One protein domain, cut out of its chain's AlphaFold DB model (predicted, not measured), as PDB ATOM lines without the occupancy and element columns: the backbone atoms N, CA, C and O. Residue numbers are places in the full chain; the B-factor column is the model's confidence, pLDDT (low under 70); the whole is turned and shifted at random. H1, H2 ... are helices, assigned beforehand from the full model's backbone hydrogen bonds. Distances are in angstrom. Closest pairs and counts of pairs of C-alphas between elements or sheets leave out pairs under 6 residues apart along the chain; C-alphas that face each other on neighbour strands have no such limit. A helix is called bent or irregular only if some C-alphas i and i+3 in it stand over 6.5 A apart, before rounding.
ATOM      1  N   ALA A  10     -34.190  29.931 -36.548       60.25
ATOM      2  CA  ALA A  10     -33.906  31.313 -36.923       60.25
ATOM      3  C   ALA A  10     -34.888  31.870 -37.976       60.25
ATOM      4  O   ALA A  10     -35.236  33.050 -37.923       60.25
ATOM      5  N   ASN A  11     -35.409  31.037 -38.884       60.59
ATOM      6  CA  ASN A  11     -36.409  31.444 -39.879       60.59
ATOM      7  C   ASN A  11     -37.793  31.645 -39.242       60.59
ATOM      8  O   ASN A  11     -38.495  32.598 -39.583       60.59
ATOM      9  N   VAL A  12     -38.171  30.801 -38.273       60.12
ATOM     10  CA  VAL A  12     -39.399  30.985 -37.471       60.12
ATOM     11  C   VAL A  12     -39.317  32.263 -36.655       60.12
ATOM     12  O   VAL A  12     -40.272  33.043 -36.643       60.12
ATOM     13  N   LYS A  13     -38.155  32.502 -36.033       63.91
ATOM     14  CA  LYS A  13     -37.845  33.747 -35.333       63.91
ATOM     15  C   LYS A  13     -38.059  34.941 -36.271       63.91
ATOM     16  O   LYS A  13     -38.929  35.759 -35.994       63.91
ATOM     17  N   ARG A  14     -37.380  34.994 -37.426       70.94
ATOM     18  CA  ARG A  14     -37.493  36.093 -38.410       70.94
ATOM     19  C   ARG A  14     -38.941  36.409 -38.813       70.94
ATOM     20  O   ARG A  14     -39.329  37.574 -38.819       70.94
ATOM     21  N   ARG A  15     -39.750  35.396 -39.143       67.38
ATOM     22  CA  ARG A  15     -41.143  35.595 -39.605       67.38
ATOM     23  C   ARG A  15     -42.048  36.152 -38.507       67.38
ATOM     24  O   ARG A  15     -42.842  37.056 -38.758       67.38
ATOM     25  N   LEU A  16     -41.889  35.654 -37.281       62.88
ATOM     26  CA  LEU A  16     -42.566  36.203 -36.105       62.88
ATOM     27  C   LEU A  16     -42.190  37.677 -35.880       62.88
ATOM     28  O   LEU A  16     -43.084  38.489 -35.654       62.88
ATOM     29  N   LEU A  17     -40.905  38.035 -36.020       66.12
ATOM     30  CA  LEU A  17     -40.446  39.426 -35.899       66.12
ATOM     31  C   LEU A  17     -41.122  40.351 -36.911       66.12
ATOM     32  O   LEU A  17     -41.605  41.421 -36.552       66.12
ATOM     33  N   GLN A  18     -41.193  39.939 -38.177       68.62
ATOM     34  CA  GLN A  18     -41.756  40.762 -39.246       68.62
ATOM     35  C   GLN A  18     -43.255  41.041 -39.050       68.62
ATOM     36  O   GLN A  18     -43.709  42.163 -39.281       68.62
ATOM     37  N   LYS A  19     -44.026  40.050 -38.582       66.94
ATOM     38  CA  LYS A  19     -45.457  40.234 -38.291       66.94
ATOM     39  C   LYS A  19     -45.684  41.092 -37.043       66.94
ATOM     40  O   LYS A  19     -46.548  41.966 -37.067       66.94
ATOM     41  N   LEU A  20     -44.860  40.936 -36.003       64.38
ATOM     42  CA  LEU A  20     -44.910  41.814 -34.828       64.38
ATOM     43  C   LEU A  20     -44.544  43.267 -35.180       64.38
ATOM     44  O   LEU A  20     -45.237  44.181 -34.742       64.38
ATOM     45  N   LYS A  21     -43.551  43.488 -36.057       63.62
ATOM     46  CA  LYS A  21     -43.195  44.819 -36.595       63.62
ATOM     47  C   LYS A  21     -44.367  45.506 -37.307       63.62
ATOM     48  O   LYS A  21     -44.548  46.709 -37.144       63.62
ATOM     49  N   SER A  22     -45.192  44.761 -38.054       59.88
ATOM     50  CA  SER A  22     -46.392  45.316 -38.712       59.88
ATOM     51  C   SER A  22     -47.528  45.698 -37.749       59.88
ATOM     52  O   SER A  22     -48.438  46.416 -38.147       59.88
ATOM     53  N   GLY A  23     -47.471  45.266 -36.484       56.69
ATOM     54  CA  GLY A  23     -48.414  45.650 -35.428       56.69
ATOM     55  C   GLY A  23     -48.037  46.926 -34.661       56.69
ATOM     56  O   GLY A  23     -48.657  47.211 -33.640       56.69
ATOM     57  N   ASN A  24     -47.024  47.678 -35.110       53.16
ATOM     58  CA  ASN A  24     -46.457  48.838 -34.404       53.16
ATOM     59  C   ASN A  24     -47.462  49.927 -34.042       53.16
ATOM     60  O   ASN A  24     -47.409  50.463 -32.935       53.16
ATOM     61  N   ASP A  25     -48.385  50.223 -34.951       59.00
ATOM     62  CA  ASP A  25     -49.398  51.246 -34.712       59.00
ATOM     63  C   ASP A  25     -50.305  50.849 -33.542       59.00
ATOM     64  O   ASP A  25     -50.781  51.703 -32.805       59.00
ATOM     65  N   LEU A  26     -50.495  49.546 -33.304       61.81
ATOM     66  CA  LEU A  26     -51.317  49.056 -32.205       61.81
ATOM     67  C   LEU A  26     -50.679  49.387 -30.846       61.81
ATOM     68  O   LEU A  26     -51.343  49.974 -29.998       61.81
ATOM     69  N   ILE A  27     -49.396  49.056 -30.646       64.44
ATOM     70  CA  ILE A  27     -48.705  49.219 -29.349       64.44
ATOM     71  C   ILE A  27     -48.583  50.699 -28.971       64.44
ATOM     72  O   ILE A  27     -48.922  51.072 -27.850       64.44
ATOM     73  N   VAL A  28     -48.174  51.549 -29.920       61.53
ATOM     74  CA  VAL A  28     -48.028  52.995 -29.686       61.53
ATOM     75  C   VAL A  28     -49.379  53.643 -29.358       61.53
ATOM     76  O   VAL A  28     -49.468  54.454 -28.437       61.53
ATOM     77  N   ASN A  29     -50.455  53.251 -30.049       68.56
ATOM     78  CA  ASN A  29     -51.794  53.777 -29.769       68.56
ATOM     79  C   ASN A  29     -52.307  53.360 -28.379       68.56
ATOM     80  O   ASN A  29     -52.924  54.172 -27.690       68.56
ATOM     81  N   ILE A  30     -52.002  52.135 -27.937       74.00
ATOM     82  CA  ILE A  30     -52.379  51.637 -26.605       74.00
ATOM     83  C   ILE A  30     -51.680  52.430 -25.495       74.00
ATOM     84  O   ILE A  30     -52.332  52.807 -24.524       74.00
ATOM     85  N   GLU A  31     -50.381  52.712 -25.616       75.81
ATOM     86  CA  GLU A  31     -49.649  53.484 -24.600       75.81
ATOM     87  C   GLU A  31     -50.199  54.907 -24.454       75.81
ATOM     88  O   GLU A  31     -50.390  55.397 -23.337       75.81
ATOM     89  N   VAL A  32     -50.503  55.571 -25.573       74.88
ATOM     90  CA  VAL A  32     -51.099  56.915 -25.570       74.88
ATOM     91  C   VAL A  32     -52.476  56.902 -24.901       74.88
ATOM     92  O   VAL A  32     -52.752  57.746 -24.045       74.88
ATOM     93  N   GLU A  33     -53.322  55.930 -25.246       78.75
ATOM     94  CA  GLU A  33     -54.665  55.788 -24.681       78.75
ATOM     95  C   GLU A  33     -54.624  55.503 -23.172       78.75
ATOM     96  O   GLU A  33     -55.301  56.172 -22.386       78.75
ATOM     97  N   VAL A  34     -53.776  54.565 -22.742       83.50
ATOM     98  CA  VAL A  34     -53.605  54.195 -21.330       83.50
ATOM     99  C   VAL A  34     -53.108  55.382 -20.511       83.50
ATOM    100  O   VAL A  34     -53.673  55.667 -19.455       83.50
ATOM    101  N   ASN A  35     -52.122  56.127 -21.013       81.94
ATOM    102  CA  ASN A  35     -51.626  57.337 -20.356       81.94
ATOM    103  C   ASN A  35     -52.719  58.408 -20.213       81.94
ATOM    104  O   ASN A  35     -52.788  59.100 -19.194       81.94
ATOM    105  N   GLY A  36     -53.594  58.548 -21.215       78.56
ATOM    106  CA  GLY A  36     -54.759  59.431 -21.146       78.56
ATOM    107  C   GLY A  36     -55.741  59.018 -20.047       78.56
ATOM    108  O   GLY A  36     -56.127  59.845 -19.221       78.56
ATOM    109  N   LEU A  37     -56.088  57.731 -19.992       83.38
ATOM    110  CA  LEU A  37     -57.001  57.168 -18.992       83.38
ATOM    111  C   LEU A  37     -56.439  57.270 -17.568       83.38
ATOM    112  O   LEU A  37     -57.166  57.628 -16.641       83.38
ATOM    113  N   GLN A  38     -55.142  57.014 -17.387       82.31
ATOM    114  CA  GLN A  38     -54.465  57.157 -16.097       82.31
ATOM    115  C   GLN A  38     -54.537  58.594 -15.568       82.31
ATOM    116  O   GLN A  38     -54.919  58.800 -14.419       82.31
ATOM    117  N   LYS A  39     -54.237  59.596 -16.409       85.56
ATOM    118  CA  LYS A  39     -54.299  61.021 -16.027       85.56
ATOM    119  C   LYS A  39     -55.698  61.468 -15.594       85.56
ATOM    120  O   LYS A  39     -55.824  62.429 -14.842       85.56
ATOM    121  N   GLN A  40     -56.735  60.777 -16.061       84.75
ATOM    122  CA  GLN A  40     -58.137  61.030 -15.720       84.75
ATOM    123  C   GLN A  40     -58.632  60.188 -14.526       84.75
ATOM    124  O   GLN A  40     -59.805  60.262 -14.165       84.75
ATOM    125  N   GLY A  41     -57.771  59.366 -13.911       87.62
ATOM    126  CA  GLY A  41     -58.141  58.469 -12.809       87.62
ATOM    127  C   GLY A  41     -58.972  57.252 -13.245       87.62
ATOM    128  O   GLY A  41     -59.584  56.570 -12.421       87.62
ATOM    129  N   HIS A  42     -59.018  56.947 -14.544       89.50
ATOM    130  CA  HIS A  42     -59.775  55.831 -15.118       89.50
ATOM    131  C   HIS A  42     -58.973  54.519 -15.090       89.50
ATOM    132  O   HIS A  42     -58.752  53.870 -16.110       89.50
ATOM    133  N   HIS A  43     -58.542  54.100 -13.895       90.19
ATOM    134  CA  HIS A  43     -57.654  52.940 -13.711       90.19
ATOM    135  C   HIS A  43     -58.262  51.606 -14.160       90.19
ATOM    136  O   HIS A  43     -57.546  50.728 -14.631       90.19
ATOM    137  N   THR A  44     -59.586  51.440 -14.043       88.19
ATOM    138  CA  THR A  44     -60.256  50.208 -14.502       88.19
ATOM    139  C   THR A  44     -60.229  50.108 -16.021       88.19
ATOM    140  O   THR A  44     -59.900  49.051 -16.554       88.19
ATOM    141  N   GLN A  45     -60.512  51.207 -16.718       85.44
ATOM    142  CA  GLN A  45     -60.417  51.280 -18.170       85.44
ATOM    143  C   GLN A  45     -58.969  51.084 -18.621       85.44
ATOM    144  O   GLN A  45     -58.719  50.211 -19.440       85.44
ATOM    145  N   ALA A  46     -58.013  51.794 -18.012       87.25
ATOM    146  CA  ALA A  46     -56.590  51.652 -18.321       87.25
ATOM    147  C   ALA A  46     -56.111  50.194 -18.178       87.25
ATOM    148  O   ALA A  46     -55.466  49.657 -19.076       87.25
ATOM    149  N   PHE A  47     -56.494  49.524 -17.084       92.19
ATOM    150  CA  PHE A  47     -56.202  48.109 -16.859       92.19
ATOM    151  C   PHE A  47     -56.782  47.206 -17.952       92.19
ATOM    152  O   PHE A  47     -56.089  46.327 -18.465       92.19
ATOM    153  N   LEU A  48     -58.060  47.391 -18.297       88.75
ATOM    154  CA  LEU A  48     -58.727  46.568 -19.304       88.75
ATOM    155  C   LEU A  48     -58.143  46.809 -20.700       88.75
ATOM    156  O   LEU A  48     -57.934  45.838 -21.421       88.75
ATOM    157  N   THR A  49     -57.798  48.051 -21.047       86.44
ATOM    158  CA  THR A  49     -57.126  48.396 -22.308       86.44
ATOM    159  C   THR A  49     -55.756  47.716 -22.406       86.44
ATOM    160  O   THR A  49     -55.489  47.020 -23.388       86.44
ATOM    161  N   GLN A  50     -54.916  47.804 -21.363       89.75
ATOM    162  CA  GLN A  50     -53.631  47.085 -21.315       89.75
ATOM    163  C   GLN A  50     -53.828  45.568 -21.410       89.75
ATOM    164  O   GLN A  50     -53.100  44.881 -22.127       89.75
ATOM    165  N   TRP A  51     -54.832  45.022 -20.722       91.38
ATOM    166  CA  TRP A  51     -55.128  43.596 -20.796       91.38
ATOM    167  C   TRP A  51     -55.567  43.153 -22.195       91.38
ATOM    168  O   TRP A  51     -55.103  42.122 -22.683       91.38
ATOM    169  N   MET A  52     -56.454  43.905 -22.849       85.38
ATOM    170  CA  MET A  52     -56.918  43.602 -24.205       85.38
ATOM    171  C   MET A  52     -55.750  43.582 -25.190       85.38
ATOM    172  O   MET A  52     -55.656  42.672 -26.012       85.38
ATOM    173  N   ALA A  53     -54.825  44.531 -25.058       85.25
ATOM    174  CA  ALA A  53     -53.592  44.556 -25.828       85.25
ATOM    175  C   ALA A  53     -52.748  43.291 -25.622       85.25
ATOM    176  O   ALA A  53     -52.392  42.613 -26.587       85.25
ATOM    177  N   VAL A  54     -52.479  42.936 -24.361       89.94
ATOM    178  CA  VAL A  54     -51.749  41.712 -23.999       89.94
ATOM    179  C   VAL A  54     -52.420  40.476 -24.597       89.94
ATOM    180  O   VAL A  54     -51.743  39.623 -25.172       89.94
ATOM    181  N   GLU A  55     -53.745  40.374 -24.494       87.19
ATOM    182  CA  GLU A  55     -54.516  39.247 -25.018       87.19
ATOM    183  C   GLU A  55     -54.399  39.136 -26.539       87.19
ATOM    184  O   GLU A  55     -54.090  38.054 -27.048       87.19
ATOM    185  N   GLN A  56     -54.561  40.242 -27.266       81.44
ATOM    186  CA  GLN A  56     -54.421  40.242 -28.719       81.44
ATOM    187  C   GLN A  56     -53.004  39.874 -29.168       81.44
ATOM    188  O   GLN A  56     -52.846  39.029 -30.054       81.44
ATOM    189  N   ILE A  57     -51.976  40.441 -28.534       83.88
ATOM    190  CA  ILE A  57     -50.575  40.148 -28.861       83.88
ATOM    191  C   ILE A  57     -50.251  38.680 -28.562       83.88
ATOM    192  O   ILE A  57     -49.689  37.985 -29.410       83.88
ATOM    193  N   ALA A  58     -50.648  38.165 -27.396       87.25
ATOM    194  CA  ALA A  58     -50.417  36.772 -27.018       87.25
ATOM    195  C   ALA A  58     -51.086  35.788 -27.994       87.25
ATOM    196  O   ALA A  58     -50.467  34.803 -28.412       87.25
ATOM    197  N   ILE A  59     -52.327  36.069 -28.405       81.88
ATOM    198  CA  ILE A  59     -53.033  35.290 -29.431       81.88
ATOM    199  C   ILE A  59     -52.285  35.358 -30.767       81.88
ATOM    200  O   ILE A  59     -52.117  34.332 -31.431       81.88
ATOM    201  N   HIS A  60     -51.805  36.538 -31.160       78.50
ATOM    202  CA  HIS A  60     -51.065  36.719 -32.406       78.50
ATOM    203  C   HIS A  60     -49.746  35.928 -32.427       78.50
ATOM    204  O   HIS A  60     -49.439  35.273 -33.428       78.50
ATOM    205  N   ILE A  61     -49.006  35.912 -31.311       81.75
ATOM    206  CA  ILE A  61     -47.785  35.108 -31.142       81.75
ATOM    207  C   ILE A  61     -48.092  33.618 -31.319       81.75
ATOM    208  O   ILE A  61     -47.420  32.944 -32.100       81.75
ATOM    209  N   ILE A  62     -49.125  33.107 -30.636       81.00
ATOM    210  CA  ILE A  62     -49.536  31.696 -30.736       81.00
ATOM    211  C   ILE A  62     -49.865  31.330 -32.186       81.00
ATOM    212  O   ILE A  62     -49.353  30.330 -32.694       81.00
ATOM    213  N   ARG A  63     -50.703  32.136 -32.849       76.94
ATOM    214  CA  ARG A  63     -51.149  31.896 -34.230       76.94
ATOM    215  C   ARG A  63     -49.967  31.818 -35.180       76.94
ATOM    216  O   ARG A  63     -49.830  30.858 -35.934       76.94
ATOM    217  N   THR A  64     -49.095  32.814 -35.106       74.62
ATOM    218  CA  THR A  64     -47.939  32.903 -35.991       74.62
ATOM    219  C   THR A  64     -46.979  31.744 -35.752       74.62
ATOM    220  O   THR A  64     -46.541  31.114 -36.711       74.62
ATOM    221  N   ALA A  65     -46.734  31.370 -34.494       76.38
ATOM    222  CA  ALA A  65     -45.905  30.215 -34.169       76.38
ATOM    223  C   ALA A  65     -46.496  28.890 -34.685       76.38
ATOM    224  O   ALA A  65     -45.759  28.054 -35.198       76.38
ATOM    225  N   GLN A  66     -47.814  28.693 -34.593       75.50
ATOM    226  CA  GLN A  66     -48.469  27.481 -35.096       75.50
ATOM    227  C   GLN A  66     -48.398  27.363 -36.614       75.50
ATOM    228  O   GLN A  66     -48.072  26.291 -37.116       75.50
ATOM    229  N   VAL A  67     -48.665  28.451 -37.340       71.50
ATOM    230  CA  VAL A  67     -48.523  28.455 -38.801       71.50
ATOM    231  C   VAL A  67     -47.070  28.212 -39.194       71.50
ATOM    232  O   VAL A  67     -46.823  27.421 -40.098       71.50
ATOM    233  N   CYS A  68     -46.113  28.832 -38.497       71.56
ATOM    234  CA  CYS A  68     -44.690  28.582 -38.711       71.56
ATOM    235  C   CYS A  68     -44.345  27.099 -38.540       71.56
ATOM    236  O   CYS A  68     -43.823  26.509 -39.480       71.56
ATOM    237  N   ASN A  69     -44.697  26.487 -37.407       71.38
ATOM    238  CA  ASN A  69     -44.421  25.070 -37.154       71.38
ATOM    239  C   ASN A  69     -45.102  24.162 -38.187       71.38
ATOM    240  O   ASN A  69     -44.485  23.237 -38.698       71.38
ATOM    241  N   TRP A  70     -46.356  24.442 -38.550       71.81
ATOM    242  CA  TRP A  70     -47.060  23.637 -39.546       71.81
ATOM    243  C   TRP A  70     -46.429  23.756 -40.938       71.81
ATOM    244  O   TRP A  70     -46.292  22.757 -41.645       71.81
ATOM    245  N   CYS A  71     -46.000  24.960 -41.322       67.06
ATOM    246  CA  CYS A  71     -45.246  25.174 -42.552       67.06
ATOM    247  C   CYS A  71     -43.905  24.431 -42.515       67.06
ATOM    248  O   CYS A  71     -43.508  23.883 -43.535       67.06
ATOM    249  N   GLU A  72     -43.228  24.373 -41.366       66.44
ATOM    250  CA  GLU A  72     -42.004  23.584 -41.205       66.44
ATOM    251  C   GLU A  72     -42.246  22.083 -41.326       66.44
ATOM    252  O   GLU A  72     -41.500  21.418 -42.036       66.44
ATOM    253  N   ASP A  73     -43.276  21.546 -40.674       66.81
ATOM    254  CA  ASP A  73     -43.613  20.120 -40.748       66.81
ATOM    255  C   ASP A  73     -44.016  19.727 -42.173       66.81
ATOM    256  O   ASP A  73     -43.561  18.712 -42.700       66.81
ATOM    257  N   THR A  74     -44.808  20.580 -42.827       66.25
ATOM    258  CA  THR A  74     -45.197  20.423 -44.234       66.25
ATOM    259  C   THR A  74     -43.984  20.526 -45.153       66.25
ATOM    260  O   THR A  74     -43.874  19.786 -46.120       66.25
ATOM    261  N   PHE A  75     -43.033  21.415 -44.867       64.69
ATOM    262  CA  PHE A  75     -41.837  21.527 -45.691       64.69
ATOM    263  C   PHE A  75     -40.880  20.356 -45.478       64.69
ATOM    264  O   PHE A  75     -40.367  19.835 -46.454       64.69
ATOM    265  N   LYS A  76     -40.682  19.884 -44.242       65.31
ATOM    266  CA  LYS A  76     -39.875  18.688 -43.943       65.31
ATOM    267  C   LYS A  76     -40.442  17.432 -44.603       65.31
ATOM    268  O   LYS A  76     -39.677  16.591 -45.068       65.31
ATOM    269  N   SER A  77     -41.770  17.301 -44.654       64.50
ATOM    270  CA  SER A  77     -42.421  16.177 -45.334       64.50
ATOM    271  C   SER A  77     -42.346  16.275 -46.860       64.50
ATOM    272  O   SER A  77     -42.411  15.252 -47.537       64.50
ATOM    273  N   LEU A  78     -42.167  17.482 -47.408       62.03
ATOM    274  CA  LEU A  78     -42.027  17.722 -48.843       62.03
ATOM    275  C   LEU A  78     -40.567  17.848 -49.309       62.03
ATOM    276  O   LEU A  78     -40.308  17.661 -50.493       62.03
ATOM    277  N   SER A  79     -39.607  18.140 -48.428       57.53
ATOM    278  CA  SER A  79     -38.217  18.441 -48.799       57.53
ATOM    279  C   SER A  79     -37.501  17.264 -49.458       57.53
ATOM    280  O   SER A  79     -36.675  17.495 -50.330       57.53
ATOM    281  N   SER A  80     -37.882  16.018 -49.152       55.81
ATOM    282  CA  SER A  80     -37.378  14.841 -49.881       55.81
ATOM    283  C   SER A  80     -37.826  14.790 -51.349       55.81
ATOM    284  O   SER A  80     -37.209  14.088 -52.138       55.81
ATOM    285  N   ASN A  81     -38.892  15.513 -51.713       54.34
ATOM    286  CA  ASN A  81     -39.486  15.546 -53.054       54.34
ATOM    287  C   ASN A  81     -39.277  16.896 -53.776       54.34
ATOM    288  O   ASN A  81     -39.651  17.026 -54.939       54.34
ATOM    289  N   LEU A  82     -38.752  17.920 -53.091       52.44
ATOM    290  CA  LEU A  82     -38.669  19.300 -53.593       52.44
ATOM    291  C   LEU A  82     -37.243  19.772 -53.917       52.44
ATOM    292  O   LEU A  82     -37.113  20.812 -54.569       52.44
ATOM    293  N   GLU A  83     -36.197  19.039 -53.510       51.41
ATOM    294  CA  GLU A  83     -34.804  19.350 -53.893       51.41
ATOM    295  C   GLU A  83     -34.613  19.391 -55.425       51.41
ATOM    296  O   GLU A  83     -33.810  20.185 -55.911       51.41
ATOM    297  N   ASP A  84     -35.439  18.670 -56.195       51.31
ATOM    298  CA  ASP A  84     -35.401  18.648 -57.667       51.31
ATOM    299  C   ASP A  84     -36.105  19.836 -58.363       51.31
ATOM    300  O   ASP A  84     -35.934  20.031 -59.565       51.31
ATOM    301  N   ILE A  85     -36.898  20.654 -57.652       55.53
ATOM    302  CA  ILE A  85     -37.804  21.650 -58.281       55.53
ATOM    303  C   ILE A  85     -37.339  23.108 -58.060       55.53
ATOM    304  O   ILE A  85     -38.032  24.059 -58.417       55.53
ATOM    305  N   GLY A  86     -36.147  23.330 -57.492       56.22
ATOM    306  CA  GLY A  86     -35.536  24.669 -57.422       56.22
ATOM    307  C   GLY A  86     -36.288  25.683 -56.544       56.22
ATOM    308  O   GLY A  86     -36.219  26.890 -56.785       56.22
ATOM    309  N   TYR A  87     -37.024  25.221 -55.528       59.09
ATOM    310  CA  TYR A  87     -37.702  26.107 -54.581       59.09
ATOM    311  C   TYR A  87     -36.688  26.857 -53.702       59.09
ATOM    312  O   TYR A  87     -35.990  26.263 -52.885       59.09
ATOM    313  N   THR A  88     -36.643  28.182 -53.843       63.78
ATOM    314  CA  THR A  88     -35.901  29.080 -52.946       63.78
ATOM    315  C   THR A  88     -36.731  29.441 -51.707       63.78
ATOM    316  O   THR A  88     -37.966  29.387 -51.744       63.78
ATOM    317  N   ASP A  89     -36.071  29.888 -50.630       61.31
ATOM    318  CA  ASP A  89     -36.719  30.407 -49.408       61.31
ATOM    319  C   ASP A  89     -37.782  31.475 -49.714       61.31
ATOM    320  O   ASP A  89     -38.879  31.469 -49.152       61.31
ATOM    321  N   GLU A  90     -37.484  32.363 -50.663       64.81
ATOM    322  CA  GLU A  90     -38.367  33.450 -51.093       64.81
ATOM    323  C   GLU A  90     -39.645  32.941 -51.780       64.81
ATOM    324  O   GLU A  90     -40.739  33.485 -51.597       64.81
ATOM    325  N   THR A  91     -39.515  31.870 -52.566       68.56
ATOM    326  CA  THR A  91     -40.641  31.257 -53.281       68.56
ATOM    327  C   THR A  91     -41.561  30.533 -52.304       68.56
ATOM    328  O   THR A  91     -42.785  30.635 -52.416       68.56
ATOM    329  N   PHE A  92     -40.986  29.859 -51.307       67.62
ATOM    330  CA  PHE A  92     -41.735  29.247 -50.213       67.62
ATOM    331  C   PHE A  92     -42.491  30.296 -49.382       67.62
ATOM    332  O   PHE A  92     -43.678  30.127 -49.092       67.62
ATOM    333  N   GLU A  93     -41.838  31.412 -49.051       65.88
ATOM    334  CA  GLU A  93     -42.431  32.494 -48.261       65.88
ATOM    335  C   GLU A  93     -43.661  33.099 -48.956       65.88
ATOM    336  O   GLU A  93     -44.744  33.154 -48.368       65.88
ATOM    337  N   LYS A  94     -43.540  33.453 -50.241       69.25
ATOM    338  CA  LYS A  94     -44.640  34.073 -51.001       69.25
ATOM    339  C   LYS A  94     -45.742  33.098 -51.410       69.25
ATOM    340  O   LYS A  94     -46.910  33.475 -51.398       69.25
ATOM    341  N   LYS A  95     -45.400  31.874 -51.827       69.69
ATOM    342  CA  LYS A  95     -46.375  30.949 -52.440       69.69
ATOM    343  C   LYS A  95     -46.978  29.940 -51.470       69.69
ATOM    344  O   LYS A  95     -48.037  29.395 -51.771       69.69
ATOM    345  N   VAL A  96     -46.332  29.688 -50.333       70.50
ATOM    346  CA  VAL A  96     -46.773  28.667 -49.372       70.50
ATOM    347  C   VAL A  96     -47.116  29.304 -48.033       70.50
ATOM    348  O   VAL A  96     -48.264  29.218 -47.603       70.50
ATOM    349  N   TYR A  97     -46.166  29.997 -47.399       71.56
ATOM    350  CA  TYR A  97     -46.364  30.535 -46.052       71.56
ATOM    351  C   TYR A  97     -47.454  31.616 -45.995       71.56
ATOM    352  O   TYR A  97     -48.418  31.452 -45.253       71.56
ATOM    353  N   GLU A  98     -47.351  32.695 -46.778       72.38
ATOM    354  CA  GLU A  98     -48.319  33.807 -46.721       72.38
ATOM    355  C   GLU A  98     -49.765  33.393 -47.070       72.38
ATOM    356  O   GLU A  98     -50.691  33.776 -46.341       72.38
ATOM    357  N   PRO A  99     -50.012  32.562 -48.105       74.00
ATOM    358  CA  PRO A  99     -51.352  32.047 -48.377       74.00
ATOM    359  C   PRO A  99     -51.896  31.167 -47.250       74.00
ATOM    360  O   PRO A  99     -53.078  31.267 -46.918       74.00
ATOM    361  N   LEU A 100     -51.060  30.316 -46.644       69.88
ATOM    362  CA  LEU A 100     -51.474  29.476 -45.519       69.88
ATOM    363  C   LEU A 100     -51.725  30.299 -44.259       69.88
ATOM    364  O   LEU A 100     -52.730  30.071 -43.596       69.88
ATOM    365  N   PHE A 101     -50.882  31.286 -43.963       71.88
ATOM    366  CA  PHE A 101     -51.084  32.222 -42.863       71.88
ATOM    367  C   PHE A 101     -52.401  32.985 -43.029       71.88
ATOM    368  O   PHE A 101     -53.216  33.016 -42.111       71.88
ATOM    369  N   SER A 102     -52.669  33.504 -44.229       71.56
ATOM    370  CA  SER A 102     -53.916  34.212 -44.545       71.56
ATOM    371  C   SER A 102     -55.147  33.306 -44.428       71.56
ATOM    372  O   SER A 102     -56.140  33.683 -43.805       71.56
ATOM    373  N   LYS A 103     -55.082  32.071 -44.950       69.69
ATOM    374  CA  LYS A 103     -56.154  31.068 -44.792       69.69
ATOM    375  C   LYS A 103     -56.345  30.650 -43.335       69.69
ATOM    376  O   LYS A 103     -57.473  30.432 -42.897       69.69
ATOM    377  N   TYR A 104     -55.264  30.540 -42.570       68.06
ATOM    378  CA  TYR A 104     -55.311  30.204 -41.152       68.06
ATOM    379  C   TYR A 104     -55.982  31.314 -40.338       68.06
ATOM    380  O   TYR A 104     -56.863  31.036 -39.527       68.06
ATOM    381  N   LEU A 105     -55.629  32.575 -40.612       65.94
ATOM    382  CA  LEU A 105     -56.292  33.740 -40.028       65.94
ATOM    383  C   LEU A 105     -57.786  33.789 -40.377       65.94
ATOM    384  O   LEU A 105     -58.599  34.046 -39.494       65.94
ATOM    385  N   ALA A 106     -58.154  33.496 -41.627       65.19
ATOM    386  CA  ALA A 106     -59.548  33.508 -42.074       65.19
ATOM    387  C   ALA A 106     -60.388  32.333 -41.528       65.19
ATOM    388  O   ALA A 106     -61.594  32.473 -41.353       65.19
ATOM    389  N   SER A 107     -59.772  31.174 -41.263       60.81
ATOM    390  CA  SER A 107     -60.477  29.939 -40.870       60.81
ATOM    391  C   SER A 107     -60.675  29.758 -39.365       60.81
ATOM    392  O   SER A 107     -61.494  28.932 -38.961       60.81
ATOM    393  N   ARG A 108     -59.957  30.499 -38.511       55.28
ATOM    394  CA  ARG A 108     -60.099  30.396 -37.050       55.28
ATOM    395  C   ARG A 108     -60.506  31.718 -36.414       55.28
ATOM    396  O   ARG A 108     -59.672  32.506 -35.971       55.28
ATOM    397  N   SER A 109     -61.818  31.888 -36.283       48.12
ATOM    398  CA  SER A 109     -62.466  32.976 -35.545       48.12
ATOM    399  C   SER A 109     -62.326  32.874 -34.016       48.12
ATOM    400  O   SER A 109     -62.490  33.882 -33.340       48.12
ATOM    401  N   SER A 110     -61.951  31.720 -33.448       50.16
ATOM    402  CA  SER A 110     -61.926  31.514 -31.988       50.16
ATOM    403  C   SER A 110     -60.601  30.938 -31.472       50.16
ATOM    404  O   SER A 110     -60.482  29.779 -31.081       50.16
ATOM    405  N   PHE A 111     -59.571  31.783 -31.371       51.72
ATOM    406  CA  PHE A 111     -58.557  31.567 -30.330       51.72
ATOM    407  C   PHE A 111     -59.090  32.151 -29.026       51.72
ATOM    408  O   PHE A 111     -58.625  33.181 -28.557       51.72
ATOM    409  N   GLU A 112     -60.115  31.517 -28.462       57.06
ATOM    410  CA  GLU A 112     -60.782  32.018 -27.253       57.06
ATOM    411  C   GLU A 112     -59.909  31.910 -25.996       57.06
ATOM    412  O   GLU A 112     -60.218  32.515 -24.971       57.06
ATOM    413  N   LYS A 113     -58.818  31.128 -26.030       69.50
ATOM    414  CA  LYS A 113     -57.988  30.877 -24.846       69.50
ATOM    415  C   LYS A 113     -56.497  30.986 -25.144       69.50
ATOM    416  O   LYS A 113     -55.936  30.194 -25.898       69.50
ATOM    417  N   ILE A 114     -55.844  31.927 -24.461       82.75
ATOM    418  CA  ILE A 114     -54.383  32.035 -24.401       82.75
ATOM    419  C   ILE A 114     -53.816  30.811 -23.668       82.75
ATOM    420  O   ILE A 114     -54.115  30.617 -22.482       82.75
ATOM    421  N   ASN A 115     -52.974  30.033 -24.354       87.06
ATOM    422  CA  ASN A 115     -52.121  29.009 -23.750       87.06
ATOM    423  C   ASN A 115     -50.787  29.641 -23.323       87.06
ATOM    424  O   ASN A 115     -49.933  29.941 -24.156       87.06
ATOM    425  N   VAL A 116     -50.617  29.839 -22.018       88.62
ATOM    426  CA  VAL A 116     -49.478  30.573 -21.448       88.62
ATOM    427  C   VAL A 116     -48.142  29.898 -21.713       88.62
ATOM    428  O   VAL A 116     -47.190  30.576 -22.089       88.62
ATOM    429  N   ASP A 117     -48.064  28.577 -21.560       88.56
ATOM    430  CA  ASP A 117     -46.814  27.848 -21.780       88.56
ATOM    431  C   ASP A 117     -46.388  27.926 -23.248       88.56
ATOM    432  O   ASP A 117     -45.198  28.002 -23.554       88.56
ATOM    433  N   GLN A 118     -47.354  27.957 -24.168       86.81
ATOM    434  CA  GLN A 118     -47.070  28.147 -25.583       86.81
ATOM    435  C   GLN A 118     -46.552  29.561 -25.873       86.81
ATOM    436  O   GLN A 118     -45.545  29.687 -26.569       86.81
ATOM    437  N   VAL A 119     -47.179  30.607 -25.317       88.94
ATOM    438  CA  VAL A 119     -46.687  31.993 -25.450       88.94
ATOM    439  C   VAL A 119     -45.269  32.103 -24.902       88.94
ATOM    440  O   VAL A 119     -44.382  32.586 -25.600       88.94
ATOM    441  N   PHE A 120     -45.036  31.593 -23.691       90.69
ATOM    442  CA  PHE A 120     -43.730  31.623 -23.044       90.69
ATOM    443  C   PHE A 120     -42.655  30.928 -23.885       90.69
ATOM    444  O   PHE A 120     -41.608  31.513 -24.147       90.69
ATOM    445  N   LYS A 121     -42.924  29.710 -24.378       87.69
ATOM    446  CA  LYS A 121     -41.992  28.985 -25.256       87.69
ATOM    447  C   LYS A 121     -41.662  29.769 -26.524       87.69
ATOM    448  O   LYS A 121     -40.513  29.752 -26.951       87.69
ATOM    449  N   CYS A 122     -42.645  30.446 -27.118       84.31
ATOM    450  CA  CYS A 122     -42.418  31.273 -28.302       84.31
ATOM    451  C   CYS A 122     -41.550  32.488 -27.963       84.31
ATOM    452  O   CYS A 122     -40.549  32.712 -28.634       84.31
ATOM    453  N   LEU A 123     -41.881  33.217 -26.894       84.69
ATOM    454  CA  LEU A 123     -41.118  34.382 -26.438       84.69
ATOM    455  C   LEU A 123     -39.662  34.030 -26.092       84.69
ATOM    456  O   LEU A 123     -38.740  34.754 -26.465       84.69
ATOM    457  N   LYS A 124     -39.437  32.865 -25.475       86.69
ATOM    458  CA  LYS A 124     -38.102  32.373 -25.110       86.69
ATOM    459  C   LYS A 124     -37.188  32.106 -26.316       86.69
ATOM    460  O   LYS A 124     -35.970  32.107 -26.164       86.69
ATOM    461  N   LYS A 125     -37.741  31.915 -27.524       79.38
ATOM    462  CA  LYS A 125     -36.942  31.841 -28.766       79.38
ATOM    463  C   LYS A 125     -36.303  33.191 -29.134       79.38
ATOM    464  O   LYS A 125     -35.318  33.226 -29.874       79.38
ATOM    465  N   PHE A 126     -36.857  34.303 -28.650       73.00
ATOM    466  CA  PHE A 126     -36.349  35.646 -28.930       73.00
ATOM    467  C   PHE A 126     -35.395  36.133 -27.856       73.00
ATOM    468  O   PHE A 126     -34.296  36.566 -28.196       73.00
ATOM    469  N   ASN A 127     -35.809  35.995 -26.599       81.12
ATOM    470  CA  ASN A 127     -35.056  36.409 -25.428       81.12
ATOM    471  C   ASN A 127     -34.909  35.200 -24.488       81.12
ATOM    472  O   ASN A 127     -35.881  34.718 -23.905       81.12
ATOM    473  N   SER A 128     -33.685  34.678 -24.374       81.56
ATOM    474  CA  SER A 128     -33.367  33.513 -23.540       81.56
ATOM    475  C   SER A 128     -33.445  33.800 -22.040       81.56
ATOM    476  O   SER A 128     -33.623  32.865 -21.260       81.56
ATOM    477  N   GLU A 129     -33.351  35.071 -21.651       85.19
ATOM    478  CA  GLU A 129     -33.390  35.564 -20.269       85.19
ATOM    479  C   GLU A 129     -34.816  35.938 -19.827       85.19
ATOM    480  O   GLU A 129     -35.017  36.671 -18.858       85.19
ATOM    481  N   LEU A 130     -35.832  35.423 -20.531       88.75
ATOM    482  CA  LEU A 130     -37.232  35.683 -20.222       88.75
ATOM    483  C   LEU A 130     -37.590  35.265 -18.786       88.75
ATOM    484  O   LEU A 130     -37.431  34.107 -18.390       88.75
ATOM    485  N   ASP A 131     -38.185  36.187 -18.038       90.00
ATOM    486  CA  ASP A 131     -38.721  35.945 -16.710       90.00
ATOM    487  C   ASP A 131     -40.058  35.197 -16.822       90.00
ATOM    488  O   ASP A 131     -41.131  35.778 -17.029       90.00
ATOM    489  N   GLU A 132     -39.987  33.877 -16.663       90.56
ATOM    490  CA  GLU A 132     -41.145  32.983 -16.699       90.56
ATOM    491  C   GLU A 132     -42.234  33.388 -15.705       90.56
ATOM    492  O   GLU A 132     -43.425  33.320 -16.022       90.56
ATOM    493  N   TYR A 133     -41.845  33.839 -14.513       89.31
ATOM    494  CA  TYR A 133     -42.799  34.209 -13.480       89.31
ATOM    495  C   TYR A 133     -43.602  35.439 -13.892       89.31
ATOM    496  O   TYR A 133     -44.824  35.410 -13.775       89.31
ATOM    497  N   LYS A 134     -42.960  36.494 -14.415       91.38
ATOM    498  CA  LYS A 134     -43.680  37.707 -14.842       91.38
ATOM    499  C   LYS A 134     -44.680  37.411 -15.960       91.38
ATOM    500  O   LYS A 134     -45.832  37.839 -15.878       91.38
ATOM    501  N   ILE A 135     -44.282  36.613 -16.952       92.75
ATOM    502  CA  ILE A 135     -45.171  36.205 -18.052       92.75
ATOM    503  C   ILE A 135     -46.338  35.356 -17.539       92.75
ATOM    504  O   ILE A 135     -47.487  35.589 -17.918       92.75
ATOM    505  N   LYS A 136     -46.078  34.385 -16.653       91.50
ATOM    506  CA  LYS A 136     -47.134  33.533 -16.089       91.50
ATOM    507  C   LYS A 136     -48.061  34.302 -15.150       91.50
ATOM    508  O   LYS A 136     -49.267  34.077 -15.193       91.50
ATOM    509  N   GLN A 137     -47.538  35.226 -14.351       90.94
ATOM    510  CA  GLN A 137     -48.330  36.059 -13.444       90.94
ATOM    511  C   GLN A 137     -49.276  36.989 -14.214       90.94
ATOM    512  O   GLN A 137     -50.398  37.239 -13.762       90.94
ATOM    513  N   LEU A 138     -48.858  37.429 -15.405       93.50
ATOM    514  CA  LEU A 138     -49.704  38.157 -16.338       93.50
ATOM    515  C   LEU A 138     -50.755  37.236 -16.987       93.50
ATOM    516  O   LEU A 138     -51.954  37.447 -16.820       93.50
ATOM    517  N   LEU A 139     -50.326  36.190 -17.702       92.00
ATOM    518  CA  LEU A 139     -51.169  35.456 -18.658       92.00
ATOM    519  C   LEU A 139     -51.933  34.245 -18.088       92.00
ATOM    520  O   LEU A 139     -52.866  33.760 -18.741       92.00
ATOM    521  N   ALA A 140     -51.546  33.696 -16.932       88.75
ATOM    522  CA  ALA A 140     -52.151  32.476 -16.386       88.75
ATOM    523  C   ALA A 140     -53.349  32.772 -15.487       88.75
ATOM    524  O   ALA A 140     -53.370  33.758 -14.761       88.75
ATOM    525  N   ASP A 141     -54.339  31.878 -15.463       84.19
ATOM    526  CA  ASP A 141     -55.440  31.965 -14.490       84.19
ATOM    527  C   ASP A 141     -54.984  31.602 -13.068       84.19
ATOM    528  O   ASP A 141     -55.572  32.045 -12.078       84.19
ATOM    529  N   LYS A 142     -53.949  30.763 -12.959       81.81
ATOM    530  CA  LYS A 142     -53.349  30.310 -11.702       81.81
ATOM    531  C   LYS A 142     -51.855  30.089 -11.912       81.81
ATOM    532  O   LYS A 142     -51.455  29.548 -12.940       81.81
ATOM    533  N   LEU A 143     -51.050  30.453 -10.919       82.94
ATOM    534  CA  LEU A 143     -49.650  30.046 -10.849       82.94
ATOM    535  C   LEU A 143     -49.515  28.672 -10.181       82.94
ATOM    536  O   LEU A 143     -50.296  28.320  -9.295       82.94
ATOM    537  N   THR A 144     -48.485  27.916 -10.561       78.12
ATOM    538  CA  THR A 144     -48.068  26.714  -9.828       78.12
ATOM    539  C   THR A 144     -47.532  27.102  -8.451       78.12
ATOM    540  O   THR A 144     -46.748  28.044  -8.334       78.12
ATOM    541  N   GLY A 145     -47.909  26.352  -7.410       71.19
ATOM    542  CA  GLY A 145     -47.537  26.665  -6.025       71.19
ATOM    543  C   GLY A 145     -46.027  26.750  -5.774       71.19
ATOM    544  O   GLY A 145     -45.602  27.500  -4.902       71.19
ATOM    545  N   GLU A 146     -45.218  26.036  -6.556       72.12
ATOM    546  CA  GLU A 146     -43.754  26.063  -6.476       72.12
ATOM    547  C   GLU A 146     -43.169  27.431  -6.874       72.12
ATOM    548  O   GLU A 146     -42.489  28.059  -6.064       72.12
ATOM    549  N   LEU A 147     -43.543  27.962  -8.045       72.44
ATOM    550  CA  LEU A 147     -43.159  29.306  -8.513       72.44
ATOM    551  C   LEU A 147     -43.600  30.421  -7.546       72.44
ATOM    552  O   LEU A 147     -42.871  31.384  -7.314       72.44
ATOM    553  N   VAL A 148     -44.793  30.290  -6.958       73.25
ATOM    554  CA  VAL A 148     -45.332  31.247  -5.976       73.25
ATOM    555  C   VAL A 148     -44.490  31.266  -4.700       73.25
ATOM    556  O   VAL A 148     -44.089  32.338  -4.232       73.25
ATOM    557  N   LYS A 149     -44.214  30.078  -4.142       69.62
ATOM    558  CA  LYS A 149     -43.431  29.915  -2.909       69.62
ATOM    559  C   LYS A 149     -41.996  30.399  -3.083       69.62
ATOM    560  O   LYS A 149     -41.508  31.091  -2.201       69.62
ATOM    561  N   GLN A 150     -41.368  30.092  -4.220       67.88
ATOM    562  CA  GLN A 150     -39.990  30.494  -4.517       67.88
ATOM    563  C   GLN A 150     -39.794  32.017  -4.544       67.88
ATOM    564  O   GLN A 150     -38.725  32.484  -4.172       67.88
ATOM    565  N   ARG A 151     -40.801  32.799  -4.968       72.75
ATOM    566  CA  ARG A 151     -40.634  34.253  -5.162       72.75
ATOM    567  C   ARG A 151     -41.282  35.158  -4.124       72.75
ATOM    568  O   ARG A 151     -40.769  36.241  -3.882       72.75
ATOM    569  N   THR A 152     -42.426  34.779  -3.561       66.50
ATOM    570  CA  THR A 152     -43.262  35.736  -2.801       66.50
ATOM    571  C   THR A 152     -43.682  35.241  -1.424       66.50
ATOM    572  O   THR A 152     -44.204  36.019  -0.626       66.50
ATOM    573  N   GLY A 153     -43.506  33.948  -1.131       62.09
ATOM    574  CA  GLY A 153     -43.932  33.342   0.134       62.09
ATOM    575  C   GLY A 153     -45.451  33.350   0.391       62.09
ATOM    576  O   GLY A 153     -45.887  32.826   1.412       62.09
ATOM    577  N   LYS A 154     -46.276  33.908  -0.512       60.28
ATOM    578  CA  LYS A 154     -47.743  34.008  -0.391       60.28
ATOM    579  C   LYS A 154     -48.428  33.781  -1.735       60.28
ATOM    580  O   LYS A 154     -47.912  34.165  -2.775       60.28
ATOM    581  N   THR A 155     -49.635  33.221  -1.716       57.84
ATOM    582  CA  THR A 155     -50.457  33.046  -2.921       57.84
ATOM    583  C   THR A 155     -50.950  34.393  -3.447       57.84
ATOM    584  O   THR A 155     -51.911  34.947  -2.919       57.84
ATOM    585  N   GLN A 156     -50.314  34.913  -4.497       66.31
ATOM    586  CA  GLN A 156     -50.828  36.064  -5.239       66.31
ATOM    587  C   GLN A 156     -51.883  35.642  -6.269       66.31
ATOM    588  O   GLN A 156     -51.810  34.577  -6.886       66.31
ATOM    589  N   LYS A 157     -52.887  36.501  -6.451       78.75
ATOM    590  CA  LYS A 157     -53.872  36.403  -7.530       78.75
ATOM    591  C   LYS A 157     -53.201  36.847  -8.833       78.75
ATOM    592  O   LYS A 157     -52.499  37.850  -8.830       78.75
ATOM    593  N   THR A 158     -53.385  36.106  -9.924       89.12
ATOM    594  CA  THR A 158     -52.829  36.491 -11.230       89.12
ATOM    595  C   THR A 158     -53.605  37.651 -11.843       89.12
ATOM    596  O   THR A 158     -54.792  37.846 -11.549       89.12
ATOM    597  N   ILE A 159     -52.962  38.385 -12.750       92.19
ATOM    598  CA  ILE A 159     -53.580  39.525 -13.439       92.19
ATOM    599  C   ILE A 159     -54.761  39.056 -14.291       92.19
ATOM    600  O   ILE A 159     -55.839  39.646 -14.229       92.19
ATOM    601  N   ARG A 160     -54.627  37.927 -15.002       91.19
ATOM    602  CA  ARG A 160     -55.744  37.333 -15.751       91.19
ATOM    603  C   ARG A 160     -56.948  37.019 -14.868       91.19
ATOM    604  O   ARG A 160     -58.084  37.308 -15.241       91.19
ATOM    605  N   LYS A 161     -56.718  36.465 -13.673       89.12
ATOM    606  CA  LYS A 161     -57.801  36.188 -12.725       89.12
ATOM    607  C   LYS A 161     -58.442  37.482 -12.223       89.12
ATOM    608  O   LYS A 161     -59.660  37.532 -12.062       89.12
ATOM    609  N   GLN A 162     -57.653  38.534 -12.004       89.56
ATOM    610  CA  GLN A 162     -58.174  39.862 -11.678       89.56
ATOM    611  C   GLN A 162     -59.044  40.419 -12.805       89.56
ATOM    612  O   GLN A 162     -60.168  40.828 -12.526       89.56
ATOM    613  N   ARG A 163     -58.605  40.317 -14.063       91.12
ATOM    614  CA  ARG A 163     -59.414  40.679 -15.232       91.12
ATOM    615  C   ARG A 163     -60.740  39.932 -15.284       91.12
ATOM    616  O   ARG A 163     -61.780  40.563 -15.449       91.12
ATOM    617  N   ASN A 164     -60.719  38.607 -15.140       88.56
ATOM    618  CA  ASN A 164     -61.937  37.796 -15.208       88.56
ATOM    619  C   ASN A 164     -62.945  38.223 -14.130       88.56
ATOM    620  O   ASN A 164     -64.136  38.340 -14.402       88.56
ATOM    621  N   GLU A 165     -62.474  38.500 -12.914       88.75
ATOM    622  CA  GLU A 165     -63.346  38.985 -11.845       88.75
ATOM    623  C   GLU A 165     -63.913  40.383 -12.130       88.75
ATOM    624  O   GLU A 165     -65.091  40.600 -11.864       88.75
ATOM    625  N   LEU A 166     -63.131  41.303 -12.710       89.19
ATOM    626  CA  LEU A 166     -63.622  42.631 -13.100       89.19
ATOM    627  C   LEU A 166     -64.731  42.537 -14.157       89.19
ATOM    628  O   LEU A 166     -65.796  43.119 -13.960       89.19
ATOM    629  N   ILE A 167     -64.513  41.762 -15.227       85.50
ATOM    630  CA  ILE A 167     -65.480  41.611 -16.327       85.50
ATOM    631  C   ILE A 167     -66.759  40.910 -15.860       85.50
ATOM    632  O   ILE A 167     -67.856  41.353 -16.180       85.50
ATOM    633  N   HIS A 168     -66.647  39.816 -15.100       85.44
ATOM    634  CA  HIS A 168     -67.816  39.004 -14.746       85.44
ATOM    635  C   HIS A 168     -68.582  39.505 -13.518       85.44
ATOM    636  O   HIS A 168     -69.696  39.043 -13.275       85.44
ATOM    637  N   ARG A 169     -68.004  40.409 -12.720       86.69
ATOM    638  CA  ARG A 169     -68.642  40.942 -11.503       86.69
ATOM    639  C   ARG A 169     -68.896  42.447 -11.558       86.69
ATOM    640  O   ARG A 169     -69.230  43.017 -10.524       86.69
ATOM    641  N   ASN A 170     -68.718  43.090 -12.717       77.00
ATOM    642  CA  ASN A 170     -68.749  44.553 -12.861       77.00
ATOM    643  C   ASN A 170     -67.866  45.256 -11.813       77.00
ATOM    644  O   ASN A 170     -68.252  46.251 -11.198       77.00
ATOM    645  N   GLY A 171     -66.691  44.675 -11.560       82.38
ATOM    646  CA  GLY A 171     -65.771  45.144 -10.533       82.38
ATOM    647  C   GLY A 171     -65.013  46.404 -10.951       82.38
ATOM    648  O   GLY A 171     -64.978  46.779 -12.122       82.38
ATOM    649  N   ARG A 172     -64.351  47.035  -9.978       88.19
ATOM    650  CA  ARG A 172     -63.389  48.122 -10.200       88.19
ATOM    651  C   ARG A 172     -62.030  47.722  -9.649       88.19
ATOM    652  O   ARG A 172     -61.955  46.975  -8.675       88.19
ATOM    653  N   ILE A 173     -60.970  48.226 -10.269       89.19
ATOM    654  CA  ILE A 173     -59.615  48.152  -9.721       89.19
ATOM    655  C   ILE A 173     -59.287  49.475  -9.028       89.19
ATOM    656  O   ILE A 173     -59.614  50.544  -9.549       89.19
ATOM    657  N   SER A 174     -58.685  49.397  -7.841       89.88
ATOM    658  CA  SER A 174     -58.168  50.576  -7.149       89.88
ATOM    659  C   SER A 174     -56.879  51.064  -7.818       89.88
ATOM    660  O   SER A 174     -56.213  50.302  -8.521       89.88
ATOM    661  N   GLU A 175     -56.504  52.323  -7.601       90.56
ATOM    662  CA  GLU A 175     -55.221  52.844  -8.083       90.56
ATOM    663  C   GLU A 175     -54.019  52.052  -7.526       90.56
ATOM    664  O   GLU A 175     -53.189  51.634  -8.332       90.56
ATOM    665  N   PRO A 176     -53.922  51.736  -6.216       91.12
ATOM    666  CA  PRO A 176     -52.818  50.920  -5.705       91.12
ATOM    667  C   PRO A 176     -52.725  49.542  -6.368       91.12
ATOM    668  O   PRO A 176     -51.636  49.113  -6.754       91.12
ATOM    669  N   ASP A 177     -53.864  48.866  -6.553       89.19
ATOM    670  CA  ASP A 177     -53.894  47.563  -7.221       89.19
ATOM    671  C   ASP A 177     -53.458  47.691  -8.686       89.19
ATOM    672  O   ASP A 177     -52.683  46.875  -9.186       89.19
ATOM    673  N   TYR A 178     -53.916  48.736  -9.379       91.19
ATOM    674  CA  TYR A 178     -53.497  49.039 -10.744       91.19
ATOM    675  C   TYR A 178     -51.982  49.252 -10.851       91.19
ATOM    676  O   TYR A 178     -51.337  48.628 -11.696       91.19
ATOM    677  N   GLN A 179     -51.413  50.075  -9.967       90.44
ATOM    678  CA  GLN A 179     -49.982  50.374  -9.943       90.44
ATOM    679  C   GLN A 179     -49.148  49.127  -9.636       90.44
ATOM    680  O   GLN A 179     -48.134  48.885 -10.285       90.44
ATOM    681  N   SER A 180     -49.608  48.266  -8.725       89.81
ATOM    682  CA  SER A 180     -48.928  46.996  -8.431       89.81
ATOM    683  C   SER A 180     -48.880  46.021  -9.617       89.81
ATOM    684  O   SER A 180     -48.004  45.155  -9.665       89.81
ATOM    685  N   ASN A 181     -49.783  46.176 -10.592       91.19
ATOM    686  CA  ASN A 181     -49.817  45.366 -11.805       91.19
ATOM    687  C   ASN A 181     -48.944  45.927 -12.941       91.19
ATOM    688  O   ASN A 181     -48.569  45.156 -13.829       91.19
ATOM    689  N   GLN A 182     -48.601  47.223 -12.925       91.12
ATOM    690  CA  GLN A 182     -47.833  47.862 -14.008       91.12
ATOM    691  C   GLN A 182     -46.517  47.146 -14.337       91.12
ATOM    692  O   GLN A 182     -46.320  46.825 -15.508       91.12
ATOM    693  N   PRO A 183     -45.690  46.713 -13.361       92.12
ATOM    694  CA  PRO A 183     -44.415  46.061 -13.665       92.12
ATOM    695  C   PRO A 183     -44.519  44.774 -14.499       92.12
ATOM    696  O   PRO A 183     -43.519  44.320 -15.060       92.12
ATOM    697  N   PHE A 184     -45.695  44.139 -14.548       92.94
ATOM    698  CA  PHE A 184     -45.945  42.954 -15.370       92.94
ATOM    699  C   PHE A 184     -46.364  43.322 -16.794       92.94
ATOM    700  O   PHE A 184     -45.934  42.656 -17.736       92.94
ATOM    701  N   PHE A 185     -47.178  44.371 -16.948       92.50
ATOM    702  CA  PHE A 185     -47.531  44.925 -18.254       92.50
ATOM    703  C   PHE A 185     -46.300  45.521 -18.933       92.50
ATOM    704  O   PHE A 185     -45.987  45.120 -20.052       92.50
ATOM    705  N   ASP A 186     -45.557  46.375 -18.227       91.12
ATOM    706  CA  ASP A 186     -44.340  47.020 -18.726       91.12
ATOM    707  C   ASP A 186     -43.325  45.981 -19.189       91.12
ATOM    708  O   ASP A 186     -42.792  46.063 -20.290       91.12
ATOM    709  N   TYR A 187     -43.122  44.934 -18.385       91.94
ATOM    710  CA  TYR A 187     -42.225  43.844 -18.748       91.94
ATOM    711  C   TYR A 187     -42.670  43.121 -20.023       91.94
ATOM    712  O   TYR A 187     -41.846  42.821 -20.884       91.94
ATOM    713  N   PHE A 188     -43.967  42.832 -20.162       91.25
ATOM    714  CA  PHE A 188     -44.480  42.190 -21.367       91.25
ATOM    715  C   PHE A 188     -44.279  43.083 -22.595       91.25
ATOM    716  O   PHE A 188     -43.732  42.616 -23.588       91.25
ATOM    717  N   PHE A 189     -44.656  44.362 -22.532       87.88
ATOM    718  CA  PHE A 189     -44.495  45.280 -23.664       87.88
ATOM    719  C   PHE A 189     -43.029  45.567 -23.994       87.88
ATOM    720  O   PHE A 189     -42.686  45.640 -25.174       87.88
ATOM    721  N   GLN A 190     -42.148  45.626 -22.992       87.38
ATOM    722  CA  GLN A 190     -40.703  45.702 -23.197       87.38
ATOM    723  C   GLN A 190     -40.206  44.490 -23.989       87.38
ATOM    724  O   GLN A 190     -39.564  44.669 -25.017       87.38
ATOM    725  N   VAL A 191     -40.562  43.266 -23.577       86.38
ATOM    726  CA  VAL A 191     -40.197  42.044 -24.313       86.38
ATOM    727  C   VAL A 191     -40.680  42.117 -25.763       86.38
ATOM    728  O   VAL A 191     -39.930  41.783 -26.674       86.38
ATOM    729  N   ILE A 192     -41.914  42.566 -26.008       84.38
ATOM    730  CA  ILE A 192     -42.450  42.687 -27.374       84.38
ATOM    731  C   ILE A 192     -41.713  43.761 -28.190       84.38
ATOM    732  O   ILE A 192     -41.496  43.575 -29.389       84.38
ATOM    733  N   THR A 193     -41.293  44.851 -27.554       77.44
ATOM    734  CA  THR A 193     -40.538  45.936 -28.198       77.44
ATOM    735  C   THR A 193     -39.103  45.512 -28.512       77.44
ATOM    736  O   THR A 193     -38.633  45.719 -29.623       77.44
ATOM    737  N   GLU A 194     -38.430  44.815 -27.597       74.62
ATOM    738  CA  GLU A 194     -37.097  44.247 -27.836       74.62
ATOM    739  C   GLU A 194     -37.120  43.229 -28.976       74.62
ATOM    740  O   GLU A 194     -36.254  43.240 -29.843       74.62
ATOM    741  N   VAL A 195     -38.152  42.379 -29.019       66.06
ATOM    742  CA  VAL A 195     -38.392  41.461 -30.139       66.06
ATOM    743  C   VAL A 195     -38.485  42.253 -31.448       66.06
ATOM    744  O   VAL A 195     -37.881  41.866 -32.442       66.06
ATOM    745  N   LYS A 196     -39.185  43.389 -31.457       57.97
ATOM    746  CA  LYS A 196     -39.295  44.267 -32.625       57.97
ATOM    747  C   LYS A 196     -37.957  44.898 -33.035       57.97
ATOM    748  O   LYS A 196     -37.764  45.065 -34.232       57.97
ATOM    749  N   ASP A 197     -37.054  45.252 -32.133       55.12
ATOM    750  CA  ASP A 197     -35.823  45.967 -32.514       55.12
ATOM    751  C   ASP A 197     -34.658  45.035 -32.927       55.12
ATOM    752  O   ASP A 197     -33.614  45.514 -33.375       55.12
ATOM    753  N   MET A 198     -34.857  43.708 -32.855       55.00
ATOM    754  CA  MET A 198     -33.973  42.675 -33.433       55.00
ATOM    755  C   MET A 198     -34.191  42.458 -34.941       55.00
ATOM    756  O   MET A 198     -33.229  42.004 -35.596       55.00
TER     757      MET A 198
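This is residues 10 to 198 of the 198 residues of an uncharacterized protein of Pseudoalteromonas translucida KMM 520 (UniProt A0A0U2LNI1). One long helix, H3, is the spine of an elongated model: H2 and H9 lie along its first part, H1 and H5 pack on its middle, and H4 folds back on it from its far end. H6 packs on H5, H8 and H9, H7 lies out beyond H6, and residues 80 to 86, of which 80 to 85 belong to H3, stick out. The printed part has 189 residues with nine named helices, H1 to H9 in chain order, and no named strand, an all helix domain. It is only just compact, close to loose, with a radius of gyration of the C-alphas of 19.1 A and spans of 64 by 37 by 30 A.

Begin at H3, residues 43 to 85, the hub, touching five helices. H2, residues 24 to 39, forms a helical hairpin with it, at a shallow tilt of 13 degrees; look at Val 34 and Ala 46, the closest C-alphas, 4.9 A apart. H9, residues 175 to 197, touches H3 residues 43 to 54 alone, closest at C-alphas 43 and 175, 6.1 A. H1, residues 10 to 22, touches H3 at Val 12 and Cys 68, closest C-alphas 5.9 A apart, a steep tilt of 41 degrees. H4, residues 89 to 107, touches H3 at Val 67 and Phe 101, closest C-alphas 6.1 A apart. H5, residues 116 to 124, touches H3 at Ile 62 and Val 119, closest C-alphas 6.0 A apart. H6, residues 132 to 139, touches H8, residues 159 to 169, at Leu 138 and Ile 159, closest C-alphas 5.0 A apart. H7, residues 145 to 152, is close to H6 but not clearly touching, closest C-alphas 133 and 147 at 7.0 A. Every O i to N i+4 pair is within hydrogen-bond range in H1, H2, H5, H6, H7 and H8; H3 has 34 of 39, H4 12 of 15 and H9 16 of 19.

Find C-alpha 43 at (-57.654, 52.940, -13.711); from there H3 runs 58.0 A to C-alpha 85 at (-37.804, 21.650, -58.281), with a kink of 73 degrees near residue 79. H9 spans 31.9 A and ends at C-alpha 197, (-35.823, 45.967, -32.514). H4 spans 25.2 A and H2 23.4 A. H3, H4 and H9 are only just irregular: C-alphas 77 and 80 are 6.9 A apart, 95 and 98 6.7 A, and 180 and 183 7.0 A.

The C-alphas farthest apart are those of Gly 41 and Asp 84, 64.1 A. The printed part has no cut, and no link is long. Mean pLDDT of the printed part is 76.3; look for values under 70 at residues 71 to 95 and 103 to 113, among others.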